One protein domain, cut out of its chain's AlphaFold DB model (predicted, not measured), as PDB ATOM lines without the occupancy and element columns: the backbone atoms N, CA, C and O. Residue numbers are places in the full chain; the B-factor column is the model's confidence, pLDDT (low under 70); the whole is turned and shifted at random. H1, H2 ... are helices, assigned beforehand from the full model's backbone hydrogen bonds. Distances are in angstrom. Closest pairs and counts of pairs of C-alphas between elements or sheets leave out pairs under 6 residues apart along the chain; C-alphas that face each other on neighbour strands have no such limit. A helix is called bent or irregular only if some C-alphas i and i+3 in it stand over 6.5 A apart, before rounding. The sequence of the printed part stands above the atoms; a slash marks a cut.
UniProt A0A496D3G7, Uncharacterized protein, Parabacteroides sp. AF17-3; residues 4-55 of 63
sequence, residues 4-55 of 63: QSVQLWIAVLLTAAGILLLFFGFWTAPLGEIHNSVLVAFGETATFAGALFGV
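What this domain is: This is residues 4 to 55 of the 63 residues of an uncharacterized protein of Parabacteroides sp. AF17-3 (UniProt A0A496D3G7). Two long helices, H1 and H2, make a narrow, open V whose arms run in roughly opposite directions: they come near each other where H1 begins and H2 ends, and spread toward the other end, where the link of residues 28 to 35 curves across the wide mouth. The space between the arms is empty along most of their length, and there is no core. The printed part has 52 residues with two named helices, H1 then H2, and no named strand; the class is all helix. The whole is loose, with a radius of gyration of the C-alphas of 13.7 A, and spans 43 by 21 by 7 A.

Where its parts are: The longest helix is H1, residues 4 to 27, 34.9 A from first to last C-alpha; C-alpha 4 is at (35.639, -18.872, -35.240) and C-alpha 27 at (42.812, 12.785, -22.439). H2, residues 36 to 53, measures 25.7 A and ends with C-alpha 53 at (44.973, -14.092, -25.856).

How they stand to each other: H1 and H2 are near each other: their closest C-alphas are 8.1 A apart, and 8 pairs are within 10 A. Residues 15 to 48 stand free, of which 15 to 27 belong to H1 and 36 to 48 to H2. Neither helix is bent. In H1 and H2 every O i to N i+4 pair is within hydrogen-bond range.

The domain as a whole: The C-alphas of Gln 4 and Gly 32, the two farthest apart, are 43.2 A from each other, while those of Gln 4 and Val 55 are 12.8 A apart. The printed part has no cut, and the link from H1 to H2, 8 residues, is short. The mean pLDDT of the printed part is 77.0; it is under 70 at residues 4 to 5, 30 to 32 and 52 to 55.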
ATOM      1  N   GLN A   4      34.940 -19.973 -34.567       62.22
ATOM      2  CA  GLN A   4      35.639 -18.872 -35.240       62.22
ATOM      3  C   GLN A   4      34.967 -17.513 -35.010       62.22
ATOM      4  O   GLN A   4      35.658 -16.518 -34.838       62.22
ATOM      5  N   SER A   5      33.634 -17.454 -34.947       69.44
ATOM      6  CA  SER A   5      32.918 -16.197 -34.715       69.44
ATOM      7  C   SER A   5      33.178 -15.655 -33.309       69.44
ATOM      8  O   SER A   5      33.351 -14.456 -33.150       69.44
ATOM      9  N   VAL A   6      33.257 -16.524 -32.296       73.75
ATOM     10  CA  VAL A   6      33.464 -16.111 -30.896       73.75
ATOM     11  C   VAL A   6      34.876 -15.567 -30.680       73.75
ATOM     12  O   VAL A   6      35.034 -14.524 -30.056       73.75
ATOM     13  N   GLN A   7      35.890 -16.227 -31.243       72.25
ATOM     14  CA  GLN A   7      37.277 -15.755 -31.170       72.25
ATOM     15  C   GLN A   7      37.444 -14.384 -31.831       72.25
ATOM     16  O   GLN A   7      38.086 -13.495 -31.278       72.25
ATOM     17  N   LEU A   8      36.829 -14.207 -33.001       78.19
ATOM     18  CA  LEU A   8      36.901 -12.963 -33.761       78.19
ATOM     19  C   LEU A   8      36.192 -11.823 -33.013       78.19
ATOM     20  O   LEU A   8      36.728 -10.724 -32.932       78.19
ATOM     21  N   TRP A   9      35.055 -12.103 -32.368       79.12
ATOM     22  CA  TRP A   9      34.369 -11.142 -31.498       79.12
ATOM     23  C   TRP A   9      35.196 -10.733 -30.272       79.12
ATOM     24  O   TRP A   9      35.268  -9.545 -29.968       79.12
ATOM     25  N   ILE A  10      35.852 -11.679 -29.590       80.44
ATOM     26  CA  ILE A  10      36.710 -11.375 -28.430       80.44
ATOM     27  C   ILE A  10      37.926 -10.545 -28.855       80.44
ATOM     28  O   ILE A  10      38.253  -9.565 -28.190       80.44
ATOM     29  N   ALA A  11      38.552 -10.886 -29.984       77.81
ATOM     30  CA  ALA A  11      39.672 -10.123 -30.526       77.81
ATOM     31  C   ALA A  11      39.262  -8.677 -30.851       77.81
ATOM     32  O   ALA A  11      39.928  -7.742 -30.417       77.81
ATOM     33  N   VAL A  12      38.128  -8.490 -31.534       83.75
ATOM     34  CA  VAL A  12      37.602  -7.157 -31.875       83.75
ATOM     35  C   VAL A  12      37.280  -6.341 -30.620       83.75
ATOM     36  O   VAL A  12      37.656  -5.172 -30.548       83.75
ATOM     37  N   LEU A  13      36.631  -6.941 -29.617       83.75
ATOM     38  CA  LEU A  13      36.309  -6.252 -28.363       83.75
ATOM     39  C   LEU A  13      37.566  -5.833 -27.597       83.75
ATOM     40  O   LEU A  13      37.628  -4.716 -27.085       83.75
ATOM     41  N   LEU A  14      38.579  -6.696 -27.547       82.50
ATOM     42  CA  LEU A  14      39.819  -6.410 -26.835       82.50
ATOM     43  C   LEU A  14      40.655  -5.341 -27.555       82.50
ATOM     44  O   LEU A  14      41.197  -4.446 -26.905       82.50
ATOM     45  N   THR A  15      40.688  -5.354 -28.891       82.25
ATOM     46  CA  THR A  15      41.294  -4.271 -29.681       82.25
ATOM     47  C   THR A  15      40.557  -2.944 -29.480       82.25
ATOM     48  O   THR A  15      41.204  -1.918 -29.271       82.25
ATOM     49  N   ALA A  16      39.220  -2.944 -29.482       83.62
ATOM     50  CA  ALA A  16      38.432  -1.733 -29.242       83.62
ATOM     51  C   ALA A  16      38.654  -1.168 -27.828       83.62
ATOM     52  O   ALA A  16      38.816   0.043 -27.668       83.62
ATOM     53  N   ALA A  17      38.738  -2.034 -26.812       84.00
ATOM     54  CA  ALA A  17      39.070  -1.639 -25.445       84.00
ATOM     55  C   ALA A  17      40.475  -1.013 -25.350       84.00
ATOM     56  O   ALA A  17      40.641   0.021 -24.705       84.00
ATOM     57  N   GLY A  18      41.470  -1.577 -26.045       79.19
ATOM     58  CA  GLY A  18      42.823  -1.013 -26.112       79.19
ATOM     59  C   GLY A  18      42.871   0.373 -26.765       79.19
ATOM     60  O   GLY A  18      43.531   1.274 -26.251       79.19
ATOM     61  N   ILE A  19      42.122   0.580 -27.854       84.38
ATOM     62  CA  ILE A  19      42.019   1.888 -28.524       84.38
ATOM     63  C   ILE A  19      41.377   2.930 -27.596       84.38
ATOM     64  O   ILE A  19      41.874   4.052 -27.500       84.38
ATOM     65  N   LEU A  20      40.311   2.567 -26.876       85.50
ATOM     66  CA  LEU A  20      39.664   3.461 -25.907       85.50
ATOM     67  C   LEU A  20      40.602   3.852 -24.757       85.50
ATOM     68  O   LEU A  20      40.620   5.015 -24.356       85.50
ATOM     69  N   LEU A  21      41.405   2.914 -24.250       81.00
ATOM     70  CA  LEU A  21      42.386   3.200 -23.200       81.00
ATOM     71  C   LEU A  21      43.501   4.133 -23.680       81.00
ATOM     72  O   LEU A  21      43.900   5.016 -22.925       81.00
ATOM     73  N   LEU A  22      43.963   3.998 -24.927       81.06
ATOM     74  CA  LEU A  22      44.897   4.961 -25.522       81.06
ATOM     75  C   LEU A  22      44.279   6.363 -25.577       81.06
ATOM     76  O   LEU A  22      44.922   7.330 -25.175       81.06
ATOM     77  N   PHE A  23      43.016   6.473 -25.999       81.44
ATOM     78  CA  PHE A  23      42.290   7.746 -25.996       81.44
ATOM     79  C   PHE A  23      42.177   8.356 -24.595       81.44
ATOM     80  O   PHE A  23      42.456   9.543 -24.430       81.44
ATOM     81  N   PHE A  24      41.820   7.564 -23.581       77.69
ATOM     82  CA  PHE A  24      41.767   8.053 -22.203       77.69
ATOM     83  C   PHE A  24      43.141   8.457 -21.668       77.69
ATOM     84  O   PHE A  24      43.235   9.480 -20.996       77.69
ATOM     85  N   GLY A  25      44.199   7.722 -22.019       73.50
ATOM     86  CA  GLY A  25      45.571   8.055 -21.636       73.50
ATOM     87  C   GLY A  25      46.047   9.396 -22.200       73.50
ATOM     88  O   GLY A  25      46.747  10.127 -21.505       73.50
ATOM     89  N   PHE A  26      45.628   9.756 -23.419       75.88
ATOM     90  CA  PHE A  26      45.904  11.079 -23.995       75.88
ATOM     91  C   PHE A  26      44.974  12.182 -23.469       75.88
ATOM     92  O   PHE A  26      45.352  13.351 -23.486       75.88
ATOM     93  N   TRP A  27      43.767  11.833 -23.013       77.56
ATOM     94  CA  TRP A  27      42.812  12.785 -22.439       77.56
ATOM     95  C   TRP A  27      43.195  13.220 -21.019       77.56
ATOM     96  O   TRP A  27      42.984  14.371 -20.633       77.56
ATOM     97  N   THR A  28      43.755  12.316 -20.217       74.19
ATOM     98  CA  THR A  28      44.235  12.640 -18.870       74.19
ATOM     99  C   THR A  28      45.580  13.356 -18.937       74.19
ATOM    100  O   THR A  28      46.558  12.794 -19.423       74.19
ATOM    101  N   ALA A  29      45.646  14.587 -18.420       71.19
ATOM    102  CA  ALA A  29      46.892  15.349 -18.358       71.19
ATOM    103  C   ALA A  29      47.969  14.576 -17.564       71.19
ATOM    104  O   ALA A  29      47.684  14.119 -16.450       71.19
ATOM    105  N   PRO A  30      49.196  14.418 -18.096       69.75
ATOM    106  CA  PRO A  30      50.244  13.678 -17.409       69.75
ATOM    107  C   PRO A  30      50.715  14.463 -16.182       69.75
ATOM    108  O   PRO A  30      51.178  15.593 -16.297       69.75
ATOM    109  N   LEU A  31      50.649  13.839 -15.005       69.94
ATOM    110  CA  LEU A  31      51.156  14.409 -13.748       69.94
ATOM    111  C   LEU A  31      52.697  14.439 -13.679       69.94
ATOM    112  O   LEU A  31      53.256  14.937 -12.713       69.94
ATOM    113  N   GLY A  32      53.395  13.913 -14.695       67.44
ATOM    114  CA  GLY A  32      54.861  13.921 -14.790       67.44
ATOM    115  C   GLY A  32      55.580  12.935 -13.862       67.44
ATOM    116  O   GLY A  32      56.785  12.746 -14.003       67.44
ATOM    117  N   GLU A  33      54.860  12.261 -12.965       72.00
ATOM    118  CA  GLU A  33      55.411  11.297 -12.012       72.00
ATOM    119  C   GLU A  33      54.994   9.862 -12.362       72.00
ATOM    120  O   GLU A  33      53.810   9.519 -12.374       72.00
ATOM    121  N   ILE A  34      55.975   8.995 -12.637       72.81
ATOM    122  CA  ILE A  34      55.729   7.562 -12.844       72.81
ATOM    123  C   ILE A  34      55.738   6.883 -11.479       72.81
ATOM    124  O   ILE A  34      56.782   6.505 -10.948       72.81
ATOM    125  N   HIS A  35      54.552   6.730 -10.902       76.00
ATOM    126  CA  HIS A  35      54.389   5.989  -9.662       76.00
ATOM    127  C   HIS A  35      54.594   4.488  -9.919       76.00
ATOM    128  O   HIS A  35      54.087   3.950 -10.906       76.00
ATOM    129  N   ASN A  36      55.291   3.779  -9.026       80.31
ATOM    130  CA  ASN A  36      55.570   2.340  -9.192       80.31
ATOM    131  C   ASN A  36      54.286   1.504  -9.387       80.31
ATOM    132  O   ASN A  36      54.268   0.521 -10.122       80.31
ATOM    133  N   SER A  37      53.180   1.946  -8.785       77.75
ATOM    134  CA  SER A  37      51.852   1.350  -8.944       77.75
ATOM    135  C   SER A  37      51.346   1.343 -10.388       77.75
ATOM    136  O   SER A  37      50.620   0.428 -10.760       77.75
ATOM    137  N   VAL A  38      51.738   2.314 -11.216       78.00
ATOM    138  CA  VAL A  38      51.335   2.382 -12.631       78.00
ATOM    139  C   VAL A  38      51.992   1.257 -13.424       78.00
ATOM    140  O   VAL A  38      51.338   0.606 -14.234       78.00
ATOM    141  N   LEU A  39      53.274   0.995 -13.161       80.38
ATOM    142  CA  LEU A  39      54.033  -0.048 -13.847       80.38
ATOM    143  C   LEU A  39      53.552  -1.450 -13.444       80.38
ATOM    144  O   LEU A  39      53.425  -2.324 -14.299       80.38
ATOM    145  N   VAL A  40      53.217  -1.632 -12.160       85.69
ATOM    146  CA  VAL A  40      52.599  -2.864 -11.643       85.69
ATOM    147  C   VAL A  40      51.218  -3.080 -12.262       85.69
ATOM    148  O   VAL A  40      50.986  -4.129 -12.854       85.69
ATOM    149  N   ALA A  41      50.338  -2.074 -12.221       83.88
ATOM    150  CA  ALA A  41      49.003  -2.173 -12.805       83.88
ATOM    151  C   ALA A  41      49.063  -2.457 -14.315       83.88
ATOM    152  O   ALA A  41      48.335  -3.310 -14.821       83.88
ATOM    153  N   PHE A  42      49.970  -1.802 -15.045       82.31
ATOM    154  CA  PHE A  42      50.194  -2.087 -16.461       82.31
ATOM    155  C   PHE A  42      50.668  -3.530 -16.688       82.31
ATOM    156  O   PHE A  42      50.115  -4.222 -17.542       82.31
ATOM    157  N   GLY A  43      51.644  -4.005 -15.908       81.00
ATOM    158  CA  GLY A  43      52.168  -5.369 -16.000       81.00
ATOM    159  C   GLY A  43      51.118  -6.445 -15.711       81.00
ATOM    160  O   GLY A  43      51.031  -7.434 -16.443       81.00
ATOM    161  N   GLU A  44      50.271  -6.239 -14.703       84.12
ATOM    162  CA  GLU A  44      49.159  -7.139 -14.371       84.12
ATOM    163  C   GLU A  44      48.117  -7.172 -15.491       84.12
ATOM    164  O   GLU A  44      47.705  -8.249 -15.930       84.12
ATOM    165  N   THR A  45      47.751  -6.004 -16.023       82.81
ATOM    166  CA  THR A  45      46.776  -5.899 -17.118       82.81
ATOM    167  C   THR A  45      47.320  -6.525 -18.408       82.81
ATOM    168  O   THR A  45      46.593  -7.233 -19.106       82.81
ATOM    169  N   ALA A  46      48.609  -6.333 -18.709       79.00
ATOM    170  CA  ALA A  46      49.280  -6.933 -19.862       79.00
ATOM    171  C   ALA A  46      49.411  -8.458 -19.727       79.00
ATOM    172  O   ALA A  46      49.195  -9.180 -20.700       79.00
ATOM    173  N   THR A  47      49.699  -8.961 -18.525       80.94
ATOM    174  CA  THR A  47      49.742 -10.406 -18.243       80.94
ATOM    175  C   THR A  47      48.353 -11.026 -18.360       80.94
ATOM    176  O   THR A  47      48.204 -12.090 -18.957       80.94
ATOM    177  N   PHE A  48      47.319 -10.346 -17.862       78.62
ATOM    178  CA  PHE A  48      45.931 -10.787 -17.985       78.62
ATOM    179  C   PHE A  48      45.464 -10.817 -19.446       78.62
ATOM    180  O   PHE A  48      44.903 -11.816 -19.899       78.62
ATOM    181  N   ALA A  49      45.758  -9.763 -20.214       78.06
ATOM    182  CA  ALA A  49      45.499  -9.733 -21.651       78.06
ATOM    183  C   ALA A  49      46.265 -10.853 -22.375       78.06
ATOM    184  O   ALA A  49      45.682 -11.569 -23.187       78.06
ATOM    185  N   GLY A  50      47.540 -11.061 -22.038       70.88
ATOM    186  CA  GLY A  50      48.370 -12.140 -22.572       70.88
ATOM    187  C   GLY A  50      47.831 -13.535 -22.252       70.88
ATOM    188  O   GLY A  50      47.837 -14.393 -23.129       70.88
ATOM    189  N   ALA A  51      47.295 -13.764 -21.051       75.38
ATOM    190  CA  ALA A  51      46.656 -15.027 -20.676       75.38
ATOM    191  C   ALA A  51      45.332 -15.256 -21.430       75.38
ATOM    192  O   ALA A  51      45.042 -16.377 -21.846       75.38
ATOM    193  N   LEU A  52      44.552 -14.195 -21.652       69.62
ATOM    194  CA  LEU A  52      43.289 -14.253 -22.392       69.62
ATOM    195  C   LEU A  52      43.502 -14.454 -23.903       69.62
ATOM    196  O   LEU A  52      42.721 -15.149 -24.550       69.62
ATOM    197  N   PHE A  53      44.568 -13.882 -24.464       67.81
ATOM    198  CA  PHE A  53      44.973 -14.092 -25.856       67.81
ATOM    199  C   PHE A  53      45.795 -15.371 -26.067       67.81
ATOM    200  O   PHE A  53      45.761 -15.937 -27.157       67.81
ATOM    201  N   GLY A  54      46.478 -15.861 -25.028       64.81
ATOM    202  CA  GLY A  54      47.206 -17.135 -24.984       64.81
ATOM    203  C   GLY A  54      46.304 -18.372 -25.027       64.81
ATOM    204  O   GLY A  54      46.779 -19.494 -24.859       64.81
ATOM    205  N   VAL A  55      45.005 -18.181 -25.272       56.56
ATOM    206  CA  VAL A  55      44.063 -19.247 -25.596       56.56
ATOM    207  C   VAL A  55      44.435 -19.804 -26.969       56.56
ATOM    208  O   VAL A  55      44.003 -19.323 -28.016       56.56
TER     209      VAL A  55